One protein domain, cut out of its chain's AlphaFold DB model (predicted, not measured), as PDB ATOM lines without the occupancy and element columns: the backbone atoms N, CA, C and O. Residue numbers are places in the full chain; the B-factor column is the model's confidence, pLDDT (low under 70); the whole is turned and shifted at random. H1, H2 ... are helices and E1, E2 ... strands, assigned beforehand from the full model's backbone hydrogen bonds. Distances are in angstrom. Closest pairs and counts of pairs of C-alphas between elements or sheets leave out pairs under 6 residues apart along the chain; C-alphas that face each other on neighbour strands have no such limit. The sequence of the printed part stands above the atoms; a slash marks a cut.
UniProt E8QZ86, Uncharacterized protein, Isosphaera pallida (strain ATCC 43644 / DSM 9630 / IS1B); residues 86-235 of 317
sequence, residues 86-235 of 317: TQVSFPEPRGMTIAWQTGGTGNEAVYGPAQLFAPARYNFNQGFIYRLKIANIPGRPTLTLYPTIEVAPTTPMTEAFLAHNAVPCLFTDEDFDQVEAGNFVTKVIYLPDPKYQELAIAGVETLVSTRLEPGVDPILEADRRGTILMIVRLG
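AT A GLANCE: This is residues 86 to 235 of the 317 residues of an uncharacterized protein of Isosphaera pallida (strain ATCC 43644 / DSM 9630 / IS1B) (UniProt E8QZ86). A strongly twisted wall of seven antiparallel strands, in the order E3, E2, E5, E6, E9, E7, E8, makes the main body; the helix H3 packs on one face of it at E7 and E8, while the short strand pair E1 and E4 partly covers the opposite face near E6. H2 sits at one end of E7 and E9, H1 lies off the sheet near the beginning of E1, and the loops after E2 and after E7 reach to opposite ends of the longest axis. The printed part has 150 residues with three named helices and nine named strands, along the chain E1 E2 E3 E4 E5 E6 H1 H2 E7 E8 H3 E9; E1 and E4 are antiparallel too. The class is mixed, helices and strands, with under half of the residues in named elements. The whole is compact, with a radius of gyration of the C-alphas of 15.7 A and spans of 46 by 33 by 30 A.

IN THESE COORDINATES: In the large sheet, E3 is residues 109 to 111, E2 is residues 97 to 103 (19.0 A), E5 is residues 129 to 135 (19.6 A) and E6 is residues 148 to 151. E9, residues 226 to 234, is 22.1 A long and ends at C-alpha 234 at (168.831, 254.214, 304.088). E7, residues 185 to 192, is 21.0 A long, and E8 is residues 205 to 208. The small sheet has E1, residues 86 to 90, which begins at C-alpha 86 at (162.028, 237.382, 312.403), and E4, residues 120 to 125, 16.7 A long. H1 is residues 159 to 162, H2 residues 173 to 180 (10.5 A) and H3 residues 218 to 225 (10.6 A), beginning at C-alpha 218 at (179.755, 246.639, 305.832).

HOW THE PARTS SIT: E9 and E7 are antiparallel at 163 degrees, with N 187 and O 232 2.8 A apart, within hydrogen-bond range; E9 bends by 65 degrees at residue 229. On its other side E9 has E6, antiparallel at 163 degrees, with N 150 and O 231 at 2.8 A. E7 and the edge strand E8 form a hairpin, with N 188 and O 207 at 2.8 A. E5 and E6 form a hairpin, with N 130 and O 149 at 2.8 A. The pairing of E5 is staggered: residues 129 to 131 pair with E6 and 132 to 135 with E2, where N 99 and O 133 are 2.9 A apart. E2 and the edge strand E3 form a hairpin, with N 102 and O 110 at 2.8 A. H3 is on the sheet at a height of 7.9 A, over E7 and only just over E8, on which 3 of its C-alphas fall; it runs along the strands, at 11 degrees to E7 on the local plane. The closest C-alphas of H3 and E7 are those of Arg 225 and Pro 192, 5.7 A apart. E8, H3 and E9 make a split strand-helix-strand unit, two strands running the same way with E7 between them, with a right-handed crossover. E6, H1 with H2, and E7 make another split strand-helix-strand unit, with E9 between E6 and E7 in the sheet and a left-handed crossover. H2 only grazes the sheet, with residues 174 to 179; its closest C-alpha pair with E7 is Asp 175 and Val 185, 6.6 A. H1 is not on the sheet; the closest C-alphas of H1 and E1 are those of Leu 162 and Thr 86, 6.5 A apart. E1 and E4 are antiparallel at 151 degrees, with N 88 and O 122 at 2.8 A. The closest C-alphas of E4 and E6 are those of Phe 124 and Val 151, 7.3 A apart. Residues 88 to 89 of E1 also pair, parallel, with residues 167 to 168. In H2 and H3 every O i to N i+4 pair is within hydrogen-bond range; H1 is too short for such a pair.

THE WHOLE: The C-alphas farthest apart are those of Thr 105 and Leu 199, 52.4 A. The printed part has no cut. The links E5 to E6 and E7 to E8 are long, 12 residues each. The mean pLDDT of the printed part is 90.9; residues 104 to 107 and 196 to 202 are under 70.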
ATOM      1  N   THR A  86     161.175 236.639 311.478       96.88
ATOM      2  CA  THR A  86     162.028 237.382 312.403       96.88
ATOM      3  C   THR A  86     161.213 238.510 313.013       96.88
ATOM      4  O   THR A  86     160.701 239.371 312.293       96.88
ATOM      5  N   GLN A  87     161.096 238.533 314.341       97.44
ATOM      6  CA  GLN A  87     160.548 239.694 315.033       97.44
ATOM      7  C   GLN A  87     161.578 240.820 314.998       97.44
ATOM      8  O   GLN A  87     162.667 240.682 315.545       97.44
ATOM      9  N   VAL A  88     161.235 241.947 314.387       97.75
ATOM     10  CA  VAL A  88     162.060 243.155 314.372       97.75
ATOM     11  C   VAL A  88     161.453 244.170 315.330       97.75
ATOM     12  O   VAL A  88     160.235 244.356 315.371       97.75
ATOM     13  N   SER A  89     162.300 244.822 316.119       97.88
ATOM     14  CA  SER A  89     161.909 245.917 317.004       97.88
ATOM     15  C   SER A  89     162.414 247.250 316.471       97.88
ATOM     16  O   SER A  89     163.553 247.353 316.032       97.88
ATOM     17  N   PHE A  90     161.571 248.273 316.535       97.88
ATOM     18  CA  PHE A  90     161.881 249.659 316.199       97.88
ATOM     19  C   PHE A  90     161.823 250.461 317.498       97.88
ATOM     20  O   PHE A  90     160.747 250.945 317.846       97.88
ATOM     21  N   PRO A  91     162.907 250.501 318.288       95.88
ATOM     22  CA  PRO A  91     162.863 251.045 319.644       95.88
ATOM     23  C   PRO A  91     162.784 252.575 319.672       95.88
ATOM     24  O   PRO A  91     162.085 253.136 320.508       95.88
ATOM     25  N   GLU A  92     163.485 253.240 318.759       95.00
ATOM     26  CA  GLU A  92     163.679 254.688 318.727       95.00
ATOM     27  C   GLU A  92     163.833 255.149 317.262       95.00
ATOM     28  O   GLU A  92     164.174 254.323 316.402       95.00
ATOM     29  N   PRO A  93     163.615 256.444 316.971       96.00
ATOM     30  CA  PRO A  93     163.127 257.482 317.891       96.00
ATOM     31  C   PRO A  93     161.632 257.356 318.230       96.00
ATOM     32  O   PRO A  93     160.823 257.046 317.353       96.00
ATOM     33  N   ARG A  94     161.224 257.635 319.476       95.31
ATOM     34  CA  ARG A  94     159.800 257.576 319.880       95.31
ATOM     35  C   ARG A  94     158.903 258.503 319.060       95.31
ATOM     36  O   ARG A  94     159.204 259.675 318.884       95.31
ATOM     37  N   GLY A  95     157.753 258.001 318.620       93.81
ATOM     38  CA  GLY A  95     156.791 258.739 317.798       93.81
ATOM     39  C   GLY A  95     157.083 258.694 316.296       93.81
ATOM     40  O   GLY A  95     156.212 259.085 315.515       93.81
ATOM     41  N   MET A  96     158.243 258.159 315.884       97.50
ATOM     42  CA  MET A  96     158.531 257.881 314.479       97.50
ATOM     43  C   MET A  96     157.484 256.913 313.926       97.50
ATOM     44  O   MET A  96     157.242 255.836 314.476       97.50
ATOM     45  N   THR A  97     156.863 257.311 312.825       97.38
ATOM     46  CA  THR A  97     155.881 256.502 312.105       97.38
ATOM     47  C   THR A  97     156.561 255.605 311.088       97.38
ATOM     48  O   THR A  97     157.549 256.004 310.473       97.38
ATOM     49  N   ILE A  98     156.018 254.405 310.903       97.38
ATOM     50  CA  ILE A  98     156.499 253.421 309.934       97.38
ATOM     51  C   ILE A  98     155.299 252.930 309.121       97.38
ATOM     52  O   ILE A  98     154.276 252.532 309.688       97.38
ATOM     53  N   ALA A  99     155.430 252.944 307.799       96.06
ATOM     54  CA  ALA A  99     154.446 252.410 306.862       96.06
ATOM     55  C   ALA A  99     155.111 251.485 305.837       96.06
ATOM     56  O   ALA A  99     156.264 251.685 305.451       96.06
ATOM     57  N   TRP A 100     154.379 250.475 305.379       93.38
ATOM     58  CA  TRP A 100     154.808 249.573 304.315       93.38
ATOM     59  C   TRP A 100     154.533 250.192 302.945       93.38
ATOM     60  O   TRP A 100     153.526 250.885 302.752       93.38
ATOM     61  N   GLN A 101     155.376 249.860 301.967       90.00
ATOM     62  CA  GLN A 101     154.983 250.014 300.574       90.00
ATOM     63  C   GLN A 101     153.803 249.072 300.294       90.00
ATOM     64  O   GLN A 101     153.914 247.848 300.394       90.00
ATOM     65  N   THR A 102     152.663 249.643 299.938       82.56
ATOM     66  CA  THR A 102     151.498 248.916 299.442       82.56
ATOM     67  C   THR A 102     151.570 248.949 297.922       82.56
ATOM     68  O   THR A 102     151.723 250.024 297.355       82.56
ATOM     69  N   GLY A 103     151.528 247.801 297.242       71.62
ATOM     70  CA  GLY A 103     151.632 247.768 295.777       71.62
ATOM     71  C   GLY A 103     150.688 248.777 295.102       71.62
ATOM     72  O   GLY A 103     149.535 248.906 295.507       71.62
ATOM     73  N   GLY A 104     151.197 249.506 294.107       65.19
ATOM     74  CA  GLY A 104     150.428 250.439 293.285       65.19
ATOM     75  C   GLY A 104     150.080 249.839 291.923       65.19
ATOM     76  O   GLY A 104     150.679 248.855 291.485       65.19
ATOM     77  N   THR A 105     149.119 250.440 291.225       58.31
ATOM     78  CA  THR A 105     148.832 250.094 289.827       58.31
ATOM     79  C   THR A 105     149.936 250.682 288.940       58.31
ATOM     80  O   THR A 105     149.831 251.818 288.493       58.31
ATOM     81  N   GLY A 106     151.017 249.928 288.708       65.62
ATOM     82  CA  GLY A 106     152.148 250.331 287.858       65.62
ATOM     83  C   GLY A 106     153.492 250.376 288.594       65.62
ATOM     84  O   GLY A 106     153.684 249.691 289.593       65.62
ATOM     85  N   ASN A 107     154.434 251.184 288.092       66.25
ATOM     86  CA  ASN A 107     155.777 251.354 288.677       66.25
ATOM     87  C   ASN A 107     155.818 252.356 289.850       66.25
ATOM     88  O   ASN A 107     156.898 252.710 290.321       66.25
ATOM     89  N   GLU A 108     154.663 252.846 290.301       70.38
ATOM     90  CA  GLU A 108     154.565 253.835 291.370       70.38
ATOM     91  C   GLU A 108     154.672 253.171 292.749       70.38
ATOM     92  O   GLU A 108     153.978 252.195 293.057       70.38
ATOM     93  N   ALA A 109     155.558 253.700 293.595       80.06
ATOM     94  CA  ALA A 109     155.674 253.263 294.976       80.06
ATOM     95  C   ALA A 109     154.604 253.960 295.821       80.06
ATOM     96  O   ALA A 109     154.772 255.102 296.236       80.06
ATOM     97  N   VAL A 110     153.503 253.257 296.079       86.75
ATOM     98  CA  VAL A 110     152.457 253.732 296.988       86.75
ATOM     99  C   VAL A 110     152.789 253.270 298.403       86.75
ATOM    100  O   VAL A 110     153.105 252.102 298.631       86.75
ATOM    101  N   TYR A 111     152.718 254.175 299.371       89.12
ATOM    102  CA  TYR A 111     152.887 253.842 300.781       89.12
ATOM    103  C   TYR A 111     151.563 254.019 301.506       89.12
ATOM    104  O   TYR A 111     150.829 254.982 301.276       89.12
ATOM    105  N   GLY A 112     151.255 253.061 302.377       85.25
ATOM    106  CA  GLY A 112     150.060 253.126 303.205       85.25
ATOM    107  C   GLY A 112     150.133 254.242 304.259       85.25
ATOM    108  O   GLY A 112     151.166 254.898 304.424       85.25
ATOM    109  N   PRO A 113     149.049 254.442 305.028       88.81
ATOM    110  CA  PRO A 113     149.118 255.251 306.240       88.81
ATOM    111  C   PRO A 113     150.116 254.650 307.242       88.81
ATOM    112  O   PRO A 113     150.475 253.473 307.147       88.81
ATOM    113  N   ALA A 114     150.528 255.442 308.236       90.88
ATOM    114  CA  ALA A 114     151.344 254.961 309.349       90.88
ATOM    115  C   ALA A 114     150.694 253.730 310.005       90.88
ATOM    116  O   ALA A 114     149.573 253.802 310.508       90.88
ATOM    117  N   GLN A 115     151.401 252.601 309.980       93.81
ATOM    118  CA  GLN A 115     150.932 251.318 310.512       93.81
ATOM    119  C   GLN A 115     151.563 250.996 311.862       93.81
ATOM    120  O   GLN A 115     150.930 250.342 312.688       93.81
ATOM    121  N   LEU A 116     152.793 251.458 312.098       96.44
ATOM    122  CA  LEU A 116     153.488 251.317 313.373       96.44
ATOM    123  C   LEU A 116     154.002 252.675 313.855       96.44
ATOM    124  O   LEU A 116     154.316 253.558 313.055       96.44
ATOM    125  N   PHE A 117     154.131 252.801 315.173       97.25
ATOM    126  CA  PHE A 117     154.654 253.979 315.858       97.25
ATOM    127  C   PHE A 117     155.743 253.524 316.823       97.25
ATOM    128  O   PHE A 117     155.469 252.718 317.710       97.25
ATOM    129  N   ALA A 118     156.971 254.004 316.653       96.81
ATOM    130  CA  ALA A 118     158.069 253.650 317.544       96.81
ATOM    131  C   ALA A 118     157.798 254.161 318.982       96.81
ATOM    132  O   ALA A 118     157.338 255.294 319.143       96.81
ATOM    133  N   PRO A 119     158.086 253.378 320.040       97.75
ATOM    134  CA  PRO A 119     158.620 252.019 320.011       97.75
ATOM    135  C   PRO A 119     157.599 250.980 319.508       97.75
ATOM    136  O   PRO A 119     156.497 250.880 320.039       97.75
ATOM    137  N   ALA A 120     157.986 250.152 318.532       97.19
ATOM    138  CA  ALA A 120     157.123 249.121 317.941       97.19
ATOM    139  C   ALA A 120     157.856 247.796 317.702       97.19
ATOM    140  O   ALA A 120     159.086 247.733 317.699       97.19
ATOM    141  N   ARG A 121     157.095 246.723 317.462       97.50
ATOM    142  CA  ARG A 121     157.610 245.430 316.992       97.50
ATOM    143  C   ARG A 121     156.746 244.889 315.864       97.50
ATOM    144  O   ARG A 121     155.536 245.101 315.865       97.50
ATOM    145  N   TYR A 122     157.361 244.167 314.936       97.62
ATOM    146  CA  TYR A 122     156.667 243.522 313.828       97.62
ATOM    147  C   TYR A 122     157.377 242.237 313.404       97.62
ATOM    148  O   TYR A 122     158.603 242.168 313.443       97.62
ATOM    149  N   ASN A 123     156.613 241.222 313.000       97.25
ATOM    150  CA  ASN A 123     157.165 239.965 312.500       97.25
ATOM    151  C   ASN A 123     157.285 240.033 310.978       97.25
ATOM    152  O   ASN A 123     156.283 240.152 310.275       97.25
ATOM    153  N   PHE A 124     158.509 239.930 310.477       96.62
ATOM    154  CA  PHE A 124     158.800 239.889 309.051       96.62
ATOM    155  C   PHE A 124     159.051 238.459 308.599       96.62
ATOM    156  O   PHE A 124     159.728 237.701 309.295       96.62
ATOM    157  N   ASN A 125     158.568 238.099 307.411       96.25
ATOM    158  CA  ASN A 125     158.962 236.833 306.808       96.25
ATOM    159  C   ASN A 125     160.438 236.907 306.424       96.25
ATOM    160  O   ASN A 125     160.936 237.924 305.938       96.25
ATOM    161  N   GLN A 126     161.137 235.810 306.652       95.94
ATOM    162  CA  GLN A 126     162.558 235.729 306.360       95.94
ATOM    163  C   GLN A 126     162.820 235.485 304.874       95.94
ATOM    164  O   GLN A 126     161.997 234.885 304.186       95.94
ATOM    165  N   GLY A 127     163.981 235.924 304.386       94.88
ATOM    166  CA  GLY A 127     164.374 235.795 302.981       94.88
ATOM    167  C   GLY A 127     163.710 236.814 302.050       94.88
ATOM    168  O   GLY A 127     163.753 236.640 300.834       94.88
ATOM    169  N   PHE A 128     163.097 237.865 302.601       95.50
ATOM    170  CA  PHE A 128     162.435 238.923 301.841       95.50
ATOM    171  C   PHE A 128     163.082 240.286 302.076       95.50
ATOM    172  O   PHE A 128     163.718 240.550 303.100       95.50
ATOM    173  N   ILE A 129     162.860 241.166 301.101       95.88
ATOM    174  CA  ILE A 129     163.248 242.569 301.136       95.88
ATOM    175  C   ILE A 129     161.976 243.409 301.241       95.88
ATOM    176  O   ILE A 129     161.062 243.279 300.427       95.88
ATOM    177  N   TYR A 130     161.937 244.289 302.232       95.25
ATOM    178  CA  TYR A 130     160.816 245.159 302.552       95.25
ATOM    179  C   TYR A 130     161.209 246.611 302.340       95.25
ATOM    180  O   TYR A 130     162.239 247.057 302.839       95.25
ATOM    181  N   ARG A 131     160.370 247.365 301.635       94.88
ATOM    182  CA  ARG A 131     160.501 248.819 301.526       94.88
ATOM    183  C   ARG A 131     159.529 249.496 302.465       94.88
ATOM    184  O   ARG A 131     158.339 249.169 302.480       94.88
ATOM    185  N   LEU A 132     160.061 250.421 303.248       95.81
ATOM    186  CA  LEU A 132     159.333 251.146 304.273       95.81
ATOM    187  C   LEU A 132     159.293 252.624 303.925       95.81
ATOM    188  O   LEU A 132     160.140 253.118 303.189       95.81
ATOM    189  N   LYS A 133     158.357 253.326 304.546       96.75
ATOM    190  CA  LYS A 133     158.392 254.767 304.744       96.75
ATOM    191  C   LYS A 133     158.537 255.022 306.234       96.75
ATOM    192  O   LYS A 133     157.745 254.498 307.016       96.75
ATOM    193  N   ILE A 134     159.524 255.825 306.608       97.00
ATOM    194  CA  ILE A 134     159.632 256.390 307.952       97.00
ATOM    195  C   ILE A 134     159.427 257.899 307.883       97.00
ATOM    196  O   ILE A 134     159.953 258.571 306.997       97.00
ATOM    197  N   ALA A 135     158.623 258.419 308.799       96.44
ATOM    198  CA  ALA A 135     158.265 259.832 308.868       96.44
ATOM    199  C   ALA A 135     157.959 260.232 310.315       96.44
ATOM    200  O   ALA A 135     157.924 259.375 311.204       96.44
ATOM    201  N   ASN A 136     157.685 261.518 310.548       95.75
ATOM    202  CA  ASN A 136     157.444 262.068 311.886       95.75
ATOM    203  C   ASN A 136     158.618 261.781 312.841       95.75
ATOM    204  O   ASN A 136     158.431 261.348 313.979       95.75
ATOM    205  N   ILE A 137     159.842 261.961 312.341       96.31
ATOM    206  CA  ILE A 137     161.065 261.752 313.113       96.31
ATOM    207  C   ILE A 137     161.191 262.921 314.111       96.31
ATOM    208  O   ILE A 137     161.168 264.081 313.692       96.31
ATOM    209  N   PRO A 138     161.311 262.665 315.427       94.44
ATOM    210  CA  PRO A 138     161.561 263.695 316.430       94.44
ATOM    211  C   PRO A 138     162.748 264.587 316.058       94.44
ATOM    212  O   PRO A 138     163.788 264.105 315.621       94.44
ATOM    213  N   GLY A 139     162.574 265.903 316.189       94.62
ATOM    214  CA  GLY A 139     163.572 266.896 315.771       94.62
ATOM    215  C   GLY A 139     163.664 267.121 314.256       94.62
ATOM    216  O   GLY A 139     164.231 268.124 313.839       94.62
ATOM    217  N   ARG A 140     163.061 266.250 313.432       94.75
ATOM    218  CA  ARG A 140     163.089 266.305 311.960       94.75
ATOM    219  C   ARG A 140     161.702 266.004 311.356       94.75
ATOM    220  O   ARG A 140     161.548 265.051 310.594       94.75
ATOM    221  N   PRO A 141     160.656 266.793 311.673       89.62
ATOM    222  CA  PRO A 141     159.277 266.475 311.284       89.62
ATOM    223  C   PRO A 141     159.039 266.491 309.766       89.62
ATOM    224  O   PRO A 141     158.116 265.838 309.285       89.62
ATOM    225  N   THR A 142     159.861 267.220 309.008       92.06
ATOM    226  CA  THR A 142     159.802 267.277 307.539       92.06
ATOM    227  C   THR A 142     160.592 266.157 306.867       92.06
ATOM    228  O   THR A 142     160.405 265.917 305.674       92.06
ATOM    229  N   LEU A 143     161.474 265.473 307.601       95.06
ATOM    230  CA  LEU A 143     162.295 264.406 307.054       95.06
ATOM    231  C   LEU A 143     161.447 263.144 306.892       95.06
ATOM    232  O   LEU A 143     160.912 262.589 307.853       95.06
ATOM    233  N   THR A 144     161.331 262.698 305.646       95.94
ATOM    234  CA  THR A 144     160.696 261.434 305.276       95.94
ATOM    235  C   THR A 144     161.709 260.610 304.511       95.94
ATOM    236  O   THR A 144     162.253 261.076 303.511       95.94
ATOM    237  N   LEU A 145     161.957 259.391 304.977       96.75
ATOM    238  CA  LEU A 145     162.935 258.487 304.386       96.75
ATOM    239  C   LEU A 145     162.283 257.168 304.003       96.75
ATOM    240  O   LEU A 145     161.258 256.773 304.563       96.75
ATOM    241  N   TYR A 146     162.923 256.464 303.073       96.75
ATOM    242  CA  TYR A 146     162.394 255.224 302.521       96.75
ATOM    243  C   TYR A 146     163.384 254.065 302.675       96.75
ATOM    244  O   TYR A 146     164.000 253.636 301.692       96.75
ATOM    245  N   PRO A 147     163.618 253.578 303.911       97.00
ATOM    246  CA  PRO A 147     164.570 252.508 304.126       97.00
ATOM    247  C   PRO A 147     164.104 251.203 303.493       97.00
ATOM    248  O   PRO A 147     162.920 250.861 303.473       97.00
ATOM    249  N   THR A 148     165.082 250.431 303.038       97.06
ATOM    250  CA  THR A 148     164.891 249.032 302.670       97.06
ATOM    251  C   THR A 148     165.456 248.145 303.770       97.06
ATOM    252  O   THR A 148     166.597 248.338 304.185       97.06
ATOM    253  N   ILE A 149     164.675 247.167 304.220       97.69
ATOM    254  CA  ILE A 149     165.089 246.145 305.180       97.69
ATOM    255  C   ILE A 149     165.113 244.790 304.484       97.69
ATOM    256  O   ILE A 149     164.105 244.335 303.954       97.69
ATOM    257  N   GLU A 150     166.257 244.132 304.511       97.94
ATOM    258  CA  GLU A 150     166.452 242.765 304.045       97.94
ATOM    259  C   GLU A 150     166.582 241.853 305.262       97.94
ATOM    260  O   GLU A 150     167.472 242.045 306.088       97.94
ATOM    261  N   VAL A 151     165.673 240.885 305.392       97.94
ATOM    262  CA  VAL A 151     165.632 239.965 306.535       97.94
ATOM    263  C   VAL A 151     166.266 238.644 306.129       97.94
ATOM    264  O   VAL A 151     165.760 237.959 305.237       97.94
ATOM    265  N   ALA A 152     167.359 238.270 306.792       96.69
ATOM    266  CA  ALA A 152     168.088 237.053 306.465       96.69
ATOM    267  C   ALA A 152     167.276 235.788 306.820       96.69
ATOM    268  O   ALA A 152     166.494 235.799 307.780       96.69
ATOM    269  N   PRO A 153     167.439 234.687 306.063       95.12
ATOM    270  CA  PRO A 153     166.897 233.386 306.441       95.12
ATOM    271  C   PRO A 153     167.506 232.884 307.756       95.12
ATOM    272  O   PRO A 153     168.685 233.109 308.035       95.12
ATOM    273  N   THR A 154     166.713 232.163 308.554       92.12
ATOM    274  CA  THR A 154     167.230 231.475 309.746       92.12
ATOM    275  C   THR A 154     168.315 230.476 309.358       92.12
ATOM    276  O   THR A 154     168.191 229.734 308.383       92.12
ATOM    277  N   THR A 155     169.363 230.423 310.174       91.50
ATOM    278  CA  THR A 155     170.434 229.429 310.092       91.50
ATOM    279  C   THR A 155     170.535 228.681 311.424       91.50
ATOM    280  O   THR A 155     170.057 229.191 312.442       91.50
ATOM    281  N   PRO A 156     171.219 227.522 311.484       89.81
ATOM    282  CA  PRO A 156     171.477 226.846 312.756       89.81
ATOM    283  C   PRO A 156     172.183 227.727 313.800       89.81
ATOM    284  O   PRO A 156     172.004 227.507 314.994       89.81
ATOM    285  N   MET A 157     172.971 228.719 313.364       88.56
ATOM    286  CA  MET A 157     173.681 229.638 314.260       88.56
ATOM    287  C   MET A 157     172.758 230.707 314.855       88.56
ATOM    288  O   MET A 157     173.004 231.184 315.959       88.56
ATOM    289  N   THR A 158     171.689 231.080 314.146       91.56
ATOM    290  CA  THR A 158     170.791 232.181 314.533       91.56
ATOM    291  C   THR A 158     169.454 231.712 315.106       91.56
ATOM    292  O   THR A 158     168.762 232.503 315.745       91.56
ATOM    293  N   GLU A 159     169.099 230.434 314.942       90.75
ATOM    294  CA  GLU A 159     167.804 229.865 315.342       90.75
ATOM    295  C   GLU A 159     167.487 230.075 316.828       90.75
ATOM    296  O   GLU A 159     166.424 230.599 317.160       90.75
ATOM    297  N   ALA A 160     168.416 229.731 317.724       90.00
ATOM    298  CA  ALA A 160     168.200 229.868 319.166       90.00
ATOM    299  C   ALA A 160     168.007 231.334 319.585       90.00
ATOM    300  O   ALA A 160     167.167 231.638 320.431       90.00
ATOM    301  N   PHE A 161     168.752 232.256 318.968       91.56
ATOM    302  CA  PHE A 161     168.588 233.683 319.226       91.56
ATOM    303  C   PHE A 161     167.208 234.166 318.758       91.56
ATOM    304  O   PHE A 161     166.480 234.775 319.542       91.56
ATOM    305  N   LEU A 162     166.833 233.853 317.514       93.75
ATOM    306  CA  LEU A 162     165.580 234.296 316.893       93.75
ATOM    307  C   LEU A 162     164.329 233.685 317.543       93.75
ATOM    308  O   LEU A 162     163.269 234.305 317.517       93.75
ATOM    309  N   ALA A 163     164.440 232.508 318.163       91.69
ATOM    310  CA  ALA A 163     163.345 231.885 318.905       91.69
ATOM    311  C   ALA A 163     162.956 232.652 320.186       91.69
ATOM    312  O   ALA A 163     161.848 232.477 320.696       91.69
ATOM    313  N   HIS A 164     163.852 233.494 320.712       90.56
ATOM    314  CA  HIS A 164     163.675 234.141 322.017       90.56
ATOM    315  C   HIS A 164     163.854 235.661 322.004       90.56
ATOM    316  O   HIS A 164     163.489 236.319 322.978       90.56
ATOM    317  N   ASN A 165     164.386 236.236 320.923       94.00
ATOM    318  CA  ASN A 165     164.755 237.645 320.866       94.00
ATOM    319  C   ASN A 165     164.229 238.328 319.603       94.00
ATOM    320  O   ASN A 165     164.146 237.731 318.531       94.00
ATOM    321  N   ALA A 166     163.930 239.619 319.735       95.50
ATOM    322  CA  ALA A 166     163.674 240.489 318.597       95.50
ATOM    323  C   ALA A 166     164.989 241.093 318.081       95.50
ATOM    324  O   ALA A 166     165.869 241.439 318.868       95.50
ATOM    325  N   VAL A 167     165.090 241.289 316.768       96.94
ATOM    326  CA  VAL A 167     166.213 241.978 316.126       96.94
ATOM    327  C   VAL A 167     165.977 243.495 316.194       96.94
ATOM    328  O   VAL A 167     164.970 243.977 315.671       96.94
ATOM    329  N   PRO A 168     166.839 244.286 316.850       96.38
ATOM    330  CA  PRO A 168     166.712 245.739 316.896       96.38
ATOM    331  C   PRO A 168     167.058 246.387 315.549       96.38
ATOM    332  O   PRO A 168     168.175 246.282 315.054       96.38
ATOM    333  N   CYS A 169     166.101 247.122 314.988       96.69
ATOM    334  CA  CYS A 169     166.280 248.072 313.897       96.69
ATOM    335  C   CYS A 169     166.287 249.490 314.481       96.69
ATOM    336  O   CYS A 169     165.274 250.192 314.473       96.69
ATOM    337  N   LEU A 170     167.421 249.889 315.054       95.19
ATOM    338  CA  LEU A 170     167.594 251.222 315.625       95.19
ATOM    339  C   LEU A 170     167.963 252.222 314.525       95.19
ATOM    340  O   LEU A 170     168.970 252.022 313.847       95.19
ATOM    341  N   PHE A 171     167.207 253.309 314.402       95.69
ATOM    342  CA  PHE A 171     167.607 254.480 313.623       95.69
ATOM    343  C   PHE A 171     168.114 255.555 314.587       95.69
ATOM    344  O   PHE A 171     167.419 255.921 315.532       95.69
ATOM    345  N   THR A 172     169.351 255.993 314.394       95.50
ATOM    346  CA  THR A 172     170.032 256.969 315.255       95.50
ATOM    347  C   THR A 172     170.072 258.340 314.596       95.50
ATOM    348  O   THR A 172     169.954 258.433 313.377       95.50
ATOM    349  N   ASP A 173     170.282 259.395 315.387       95.38
ATOM    350  CA  ASP A 173     170.449 260.754 314.856       95.38
ATOM    351  C   ASP A 173     171.575 260.837 313.820       95.38
ATOM    352  O   ASP A 173     171.369 261.410 312.758       95.38
ATOM    353  N   GLU A 174     172.692 260.148 314.067       95.69
ATOM    354  CA  GLU A 174     173.806 260.038 313.119       95.69
ATOM    355  C   GLU A 174     173.366 259.450 311.770       95.69
ATOM    356  O   GLU A 174     173.794 259.920 310.723       95.69
ATOM    357  N   ASP A 175     172.493 258.433 311.760       96.44
ATOM    358  CA  ASP A 175     172.009 257.853 310.500       96.44
ATOM    359  C   ASP A 175     171.210 258.891 309.694       96.44
ATOM    360  O   ASP A 175     171.309 258.935 308.469       96.44
ATOM    361  N   PHE A 176     170.421 259.728 310.376       96.50
ATOM    362  CA  PHE A 176     169.643 260.789 309.738       96.50
ATOM    363  C   PHE A 176     170.532 261.930 309.250       96.50
ATOM    364  O   PHE A 176     170.395 262.334 308.099       96.50
ATOM    365  N   ASP A 177     171.480 262.379 310.073       96.38
ATOM    366  CA  ASP A 177     172.427 263.441 309.724       96.38
ATOM    367  C   ASP A 177     173.245 263.068 308.483       96.38
ATOM    368  O   ASP A 177     173.436 263.876 307.575       96.38
ATOM    369  N   GLN A 178     173.672 261.808 308.394       96.25
ATOM    370  CA  GLN A 178     174.417 261.288 307.249       96.25
ATOM    371  C   GLN A 178     173.569 261.280 305.976       96.25
ATOM    372  O   GLN A 178     174.056 261.634 304.902       96.25
ATOM    373  N   VAL A 179     172.290 260.929 306.083       96.31
ATOM    374  CA  VAL A 179     171.375 260.950 304.939       96.31
ATOM    375  C   VAL A 179     171.044 262.373 304.497       96.31
ATOM    376  O   VAL A 179     171.013 262.636 303.296       96.31
ATOM    377  N   GLU A 180     170.845 263.300 305.434       95.19
ATOM    378  CA  GLU A 180     170.648 264.724 305.132       95.19
ATOM    379  C   GLU A 180     171.907 265.357 304.518       95.19
ATOM    380  O   GLU A 180     171.798 266.203 303.630       95.19
ATOM    381  N   ALA A 181     173.098 264.880 304.894       95.31
ATOM    382  CA  ALA A 181     174.363 265.225 304.247       95.31
ATOM    383  C   ALA A 181     174.536 264.603 302.842       95.31
ATOM    384  O   ALA A 181     175.537 264.860 302.173       95.31
ATOM    385  N   GLY A 182     173.572 263.802 302.374       94.56
ATOM    386  CA  GLY A 182     173.574 263.178 301.050       94.56
ATOM    387  C   GLY A 182     174.268 261.815 300.986       94.56
ATOM    388  O   GLY A 182     174.417 261.265 299.894       94.56
ATOM    389  N   ASN A 183     174.668 261.244 302.124       94.44
ATOM    390  CA  ASN A 183     175.304 259.932 302.171       94.44
ATOM    391  C   ASN A 183     174.273 258.796 302.163       94.44
ATOM    392  O   ASN A 183     173.119 258.934 302.575       94.44
ATOM    393  N   PHE A 184     174.718 257.629 301.702       94.38
ATOM    394  CA  PHE A 184     173.948 256.394 301.766       94.38
ATOM    395  C   PHE A 184     174.412 255.552 302.957       94.38
ATOM    396  O   PHE A 184     175.578 255.155 303.038       94.38
ATOM    397  N   VAL A 185     173.497 255.263 303.878       96.75
ATOM    398  CA  VAL A 185     173.789 254.527 305.111       96.75
ATOM    399  C   VAL A 185     173.371 253.072 304.942       96.75
ATOM    400  O   VAL A 185     172.209 252.763 304.679       96.75
ATOM    401  N   THR A 186     174.324 252.159 305.118       97.88
ATOM    402  CA  THR A 186     174.059 250.719 305.195       97.88
ATOM    403  C   THR A 186     174.370 250.240 306.601       97.88
ATOM    404  O   THR A 186     175.500 250.370 307.072       97.88
ATOM    405  N   LYS A 187     173.364 249.679 307.269       97.31
ATOM    406  CA  LYS A 187     173.504 249.047 308.578       97.31
ATOM    407  C   LYS A 187     173.357 247.548 308.420       97.31
ATOM    408  O   LYS A 187     172.427 247.085 307.764       97.31
ATOM    409  N   VAL A 188     174.242 246.793 309.047       97.94
ATOM    410  CA  VAL A 188     174.198 245.333 309.039       97.94
ATOM    411  C   VAL A 188     174.116 244.864 310.475       97.94
ATOM    412  O   VAL A 188     175.016 245.117 311.272       97.94
ATOM    413  N   ILE A 189     173.000 244.220 310.803       97.31
ATOM    414  CA  ILE A 189     172.744 243.641 312.111       97.31
ATOM    415  C   ILE A 189     173.097 242.161 312.016       97.31
ATOM    416  O   ILE A 189     172.535 241.438 311.189       97.31
ATOM    417  N   TYR A 190     174.020 241.709 312.854       96.25
ATOM    418  CA  TYR A 190     174.504 240.332 312.862       96.25
ATOM    419  C   TYR A 190     174.587 239.790 314.286       96.25
ATOM    420  O   TYR A 190     174.629 240.537 315.264       96.25
ATOM    421  N   LEU A 191     174.585 238.466 314.388       93.94
ATOM    422  CA  LEU A 191     174.886 237.741 315.610       93.94
ATOM    423  C   LEU A 191     176.378 237.368 315.588       93.94
ATOM    424  O   LEU A 191     176.757 236.586 314.711       93.94
ATOM    425  N   PRO A 192     177.221 237.912 316.486       92.12
ATOM    426  CA  PRO A 192     178.649 237.593 316.530       92.12
ATOM    427  C   PRO A 192     178.910 236.088 316.679       92.12
ATOM    428  O   PRO A 192     178.146 235.389 317.349       92.12
ATOM    429  N   ASP A 193     179.985 235.577 316.069       84.62
ATOM    430  CA  ASP A 193     180.382 234.176 316.268       84.62
ATOM    431  C   ASP A 193     180.808 233.971 317.738       84.62
ATOM    432  O   ASP A 193     181.671 234.711 318.229       84.62
ATOM    433  N   PRO A 194     180.272 232.952 318.441       77.31
ATOM    434  CA  PRO A 194     180.665 232.625 319.812       77.31
ATOM    435  C   PRO A 194     182.179 232.490 320.031       77.31
ATOM    436  O   PRO A 194     182.661 232.697 321.140       77.31
ATOM    437  N   LYS A 195     182.949 232.141 318.992       72.50
ATOM    438  CA  LYS A 195     184.415 232.010 319.061       72.50
ATOM    439  C   LYS A 195     185.152 233.343 319.183       72.50
ATOM    440  O   LYS A 195     186.286 233.351 319.655       72.50
ATOM    441  N   TYR A 196     184.535 234.436 318.740       65.19
ATOM    442  CA  TYR A 196     185.103 235.789 318.775       65.19
ATOM    443  C   TYR A 196     184.414 236.681 319.810       65.19
ATOM    444  O   TYR A 196     184.719 237.866 319.911       65.19
ATOM    445  N   GLN A 197     183.491 236.116 320.587       64.56
ATOM    446  CA  GLN A 197     182.772 236.830 321.624       64.56
ATOM    447  C   GLN A 197     183.663 236.970 322.868       64.56
ATOM    448  O   GLN A 197     183.970 235.983 323.539       64.56
ATOM    449  N   GLU A 198     184.063 238.199 323.213       57.16
ATOM    450  CA  GLU A 198     184.551 238.476 324.567       57.16
ATOM    451  C   GLU A 198     183.415 238.152 325.552       57.16
ATOM    452  O   GLU A 198     182.287 238.632 325.413       57.16
ATOM    453  N   LEU A 199     183.695 237.256 326.503       50.19
ATOM    454  CA  LEU A 199     182.764 236.656 327.463       50.19
ATOM    455  C   LEU A 199     182.004 237.704 328.311       50.19
ATOM    456  O   LEU A 199     182.350 237.898 329.471       50.19
ATOM    457  N   ALA A 200     180.970 238.367 327.774       49.91
ATOM    458  CA  ALA A 200     179.953 239.085 328.564       49.91
ATOM    459  C   ALA A 200     178.711 239.596 327.804       49.91
ATOM    460  O   ALA A 200     177.726 239.915 328.468       49.91
ATOM    461  N   ILE A 201     178.695 239.712 326.469       51.31
ATOM    462  CA  ILE A 201     177.577 240.392 325.779       51.31
ATOM    463  C   ILE A 201     176.890 239.446 324.798       51.31
ATOM    464  O   ILE A 201     177.233 239.386 323.621       51.31
ATOM    465  N   ALA A 202     175.904 238.691 325.287       56.84
ATOM    466  CA  ALA A 202     174.966 237.967 324.432       56.84
ATOM    467  C   ALA A 202     173.990 238.974 323.815       56.84
ATOM    468  O   ALA A 202     173.042 239.423 324.456       56.84
ATOM    469  N   GLY A 203     174.255 239.369 322.577       79.31
ATOM    470  CA  GLY A 203     173.436 240.337 321.870       79.31
ATOM    471  C   GLY A 203     173.772 240.373 320.392       79.31
ATOM    472  O   GLY A 203     174.735 239.759 319.939       79.31
ATOM    473  N   VAL A 204     172.947 241.092 319.642       87.44
ATOM    474  CA  VAL A 204     173.277 241.425 318.261       87.44
ATOM    475  C   VAL A 204     174.198 242.628 318.227       87.44
ATOM    476  O   VAL A 204     174.088 243.535 319.052       87.44
ATOM    477  N   GLU A 205     175.056 242.662 317.222       90.94
ATOM    478  CA  GLU A 205     175.871 243.824 316.913       90.94
ATOM    479  C   GLU A 205     175.363 244.493 315.641       90.94
ATOM    480  O   GLU A 205     174.672 243.892 314.816       90.94
ATOM    481  N   THR A 206     175.663 245.780 315.503       92.06
ATOM    482  CA  THR A 206     175.305 246.565 314.325       92.06
ATOM    483  C   THR A 206     176.548 247.245 313.785       92.06
ATOM    484  O   THR A 206     177.114 248.124 314.435       92.06
ATOM    485  N   LEU A 207     176.939 246.867 312.573       90.00
ATOM    486  CA  LEU A 207     177.906 247.615 311.783       90.00
ATOM    487  C   LEU A 207     177.180 248.673 310.960       90.00
ATOM    488  O   LEU A 207     176.100 248.424 310.429       90.00
ATOM    489  N   VAL A 208     177.774 249.857 310.864       91.25
ATOM    490  CA  VAL A 208     177.227 250.998 310.123       91.25
ATOM    491  C   VAL A 208     178.294 251.478 309.155       91.25
ATOM    492  O   VAL A 208     179.435 251.680 309.567       91.25
ATOM    493  N   SER A 209     177.929 251.678 307.888       86.69
ATOM    494  CA  SER A 209     178.865 252.088 306.833       86.69
ATOM    495  C   SER A 209     179.644 253.362 307.168       86.69
ATOM    496  O   SER A 209     180.797 253.483 306.782       86.69
ATOM    497  N   THR A 210     179.052 254.290 307.922       84.94
ATOM    498  CA  THR A 210     179.663 255.577 308.303       84.94
ATOM    499  C   THR A 210     180.739 255.452 309.380       84.94
ATOM    500  O   THR A 210     181.516 256.378 309.583       84.94
ATOM    501  N   ARG A 211     180.805 254.308 310.071       85.19
ATOM    502  CA  ARG A 211     181.828 253.995 311.084       85.19
ATOM    503  C   ARG A 211     182.931 253.085 310.543       85.19
ATOM    504  O   ARG A 211     183.764 252.619 311.316       85.19
ATOM    505  N   LEU A 212     182.894 252.783 309.249       87.19
ATOM    506  CA  LEU A 212     183.908 252.005 308.554       87.19
ATOM    507  C   LEU A 212     184.775 252.918 307.697       87.19
ATOM    508  O   LEU A 212     184.352 253.997 307.282       87.19
ATOM    509  N   GLU A 213     185.987 252.449 307.410       87.31
ATOM    510  CA  GLU A 213     186.863 253.121 306.457       87.31
ATOM    511  C   GLU A 213     186.193 253.195 305.073       87.31
ATOM    512  O   GLU A 213     185.545 252.227 304.645       87.31
ATOM    513  N   PRO A 214     186.349 254.312 304.337       85.06
ATOM    514  CA  PRO A 214     185.788 254.446 303.000       85.06
ATOM    515  C   PRO A 214     186.197 253.285 302.083       85.06
ATOM    516  O   PRO A 214     187.371 252.939 301.972       85.06
ATOM    517  N   GLY A 215     185.218 252.692 301.395       86.88
ATOM    518  CA  GLY A 215     185.430 251.563 300.481       86.88
ATOM    519  C   GLY A 215     185.354 250.176 301.131       86.88
ATOM    520  O   GLY A 215     185.348 249.181 300.406       86.88
ATOM    521  N   VAL A 216     185.242 250.081 302.460       92.19
ATOM    522  CA  VAL A 216     184.944 248.814 303.142       92.19
ATOM    523  C   VAL A 216     183.451 248.507 303.034       92.19
ATOM    524  O   VAL A 216     182.608 249.327 303.397       92.19
ATOM    525  N   ASP A 217     183.114 247.308 302.556       93.44
ATOM    526  CA  ASP A 217     181.727 246.842 302.504       93.44
ATOM    527  C   ASP A 217     181.265 246.376 303.901       93.44
ATOM    528  O   ASP A 217     181.798 245.383 304.417       93.44
ATOM    529  N   PRO A 218     180.267 247.038 304.523       94.88
ATOM    530  CA  PRO A 218     179.755 246.639 305.832       94.88
ATOM    531  C   PRO A 218     179.161 245.226 305.848       94.88
ATOM    532  O   PRO A 218     179.147 244.599 306.905       94.88
ATOM    533  N   ILE A 219     178.675 244.716 304.711       95.81
ATOM    534  CA  ILE A 219     178.081 243.376 304.614       95.81
ATOM    535  C   ILE A 219     179.173 242.316 304.742       95.81
ATOM    536  O   ILE A 219     179.051 241.410 305.562       95.81
ATOM    537  N   LEU A 220     180.262 242.458 303.982       95.81
ATOM    538  CA  LEU A 220     181.393 241.528 304.044       95.81
ATOM    539  C   LEU A 220     182.079 241.552 305.410       95.81
ATOM    540  O   LEU A 220     182.512 240.512 305.903       95.81
ATOM    541  N   GLU A 221     182.183 242.725 306.031       94.06
ATOM    542  CA  GLU A 221     182.779 242.840 307.360       94.06
ATOM    543  C   GLU A 221     181.899 242.192 308.440       94.06
ATOM    544  O   GLU A 221     182.414 241.497 309.313       94.06
ATOM    545  N   ALA A 222     180.574 242.346 308.356       93.75
ATOM    546  CA  ALA A 222     179.643 241.667 309.257       93.75
ATOM    547  C   ALA A 222     179.677 240.141 309.095       93.75
ATOM    548  O   ALA A 222     179.699 239.432 310.098       93.75
ATOM    549  N   ASP A 223     179.738 239.640 307.858       94.00
ATOM    550  CA  ASP A 223     179.819 238.202 307.554       94.00
ATOM    551  C   ASP A 223     181.094 237.553 308.122       94.00
ATOM    552  O   ASP A 223     181.084 236.414 308.584       94.00
ATOM    553  N   ARG A 224     182.204 238.302 308.178       92.75
ATOM    554  CA  ARG A 224     183.445 237.844 308.829       92.75
ATOM    555  C   ARG A 224     183.342 237.780 310.352       92.75
ATOM    556  O   ARG A 224     184.037 236.971 310.965       92.75
ATOM    557  N   ARG A 225     182.531 238.650 310.962       91.38
ATOM    558  CA  ARG A 225     182.394 238.777 312.425       91.38
ATOM    559  C   ARG A 225     181.290 237.894 313.004       91.38
ATOM    560  O   ARG A 225     181.322 237.578 314.192       91.38
ATOM    561  N   GLY A 226     180.319 237.486 312.192       92.81
ATOM    562  CA  GLY A 226     179.211 236.659 312.642       92.81
ATOM    563  C   GLY A 226     178.187 236.362 311.552       92.81
ATOM    564  O   GLY A 226     178.430 236.541 310.367       92.81
ATOM    565  N   THR A 227     177.013 235.884 311.960       94.75
ATOM    566  CA  THR A 227     175.930 235.550 311.024       94.75
ATOM    567  C   THR A 227     174.957 236.715 310.885       94.75
ATOM    568  O   THR A 227     174.364 237.159 311.870       94.75
ATOM    569  N   ILE A 228     174.761 237.202 309.658       96.44
ATOM    570  CA  ILE A 228     173.860 238.323 309.360       96.44
ATOM    571  C   ILE A 228     172.407 237.948 309.681       96.44
ATOM    572  O   ILE A 228     171.918 236.885 309.303       96.44
ATOM    573  N   LEU A 229     171.707 238.854 310.362       97.19
ATOM    574  CA  LEU A 229     170.283 238.745 310.683       97.19
ATOM    575  C   LEU A 229     169.437 239.666 309.805       97.19
ATOM    576  O   LEU A 229     168.324 239.312 309.411       97.19
ATOM    577  N   MET A 230     169.945 240.868 309.533       97.69
ATOM    578  CA  MET A 230     169.208 241.897 308.812       97.69
ATOM    579  C   MET A 230     170.149 242.944 308.221       97.69
ATOM    580  O   MET A 230     171.131 243.333 308.855       97.69
ATOM    581  N   ILE A 231     169.816 243.449 307.036       98.31
ATOM    582  CA  ILE A 231     170.500 244.583 306.409       98.31
ATOM    583  C   ILE A 231     169.493 245.716 306.238       98.31
ATOM    584  O   ILE A 231     168.402 245.515 305.709       98.31
ATOM    585  N   VAL A 232     169.865 246.917 306.665       98.12
ATOM    586  CA  VAL A 232     169.073 248.138 306.510       98.12
ATOM    587  C   VAL A 232     169.823 249.081 305.586       98.12
ATOM    588  O   VAL A 232     170.999 249.365 305.794       98.12
ATOM    589  N   ARG A 233     169.138 249.576 304.561       97.81
ATOM    590  CA  ARG A 233     169.674 250.527 303.587       97.81
ATOM    591  C   ARG A 233     168.837 251.791 303.625       97.81
ATOM    592  O   ARG A 233     167.627 251.718 303.421       97.81
ATOM    593  N   LEU A 234     169.473 252.923 303.892       96.81
ATOM    594  CA  LEU A 234     168.831 254.214 304.088       96.81
ATOM    595  C   LEU A 234     169.512 255.263 303.202       96.81
ATOM    596  O   LEU A 234     170.735 255.375 303.181       96.81
ATOM    597  N   GLY A 235     168.714 256.031 302.469       95.50
ATOM    598  CA  GLY A 235     169.189 257.117 301.617       95.50
ATOM    599  C   GLY A 235     168.134 258.209 301.479       95.50
ATOM    600  O   GLY A 235     166.977 258.007 301.848       95.50
TER     601      GLY A 235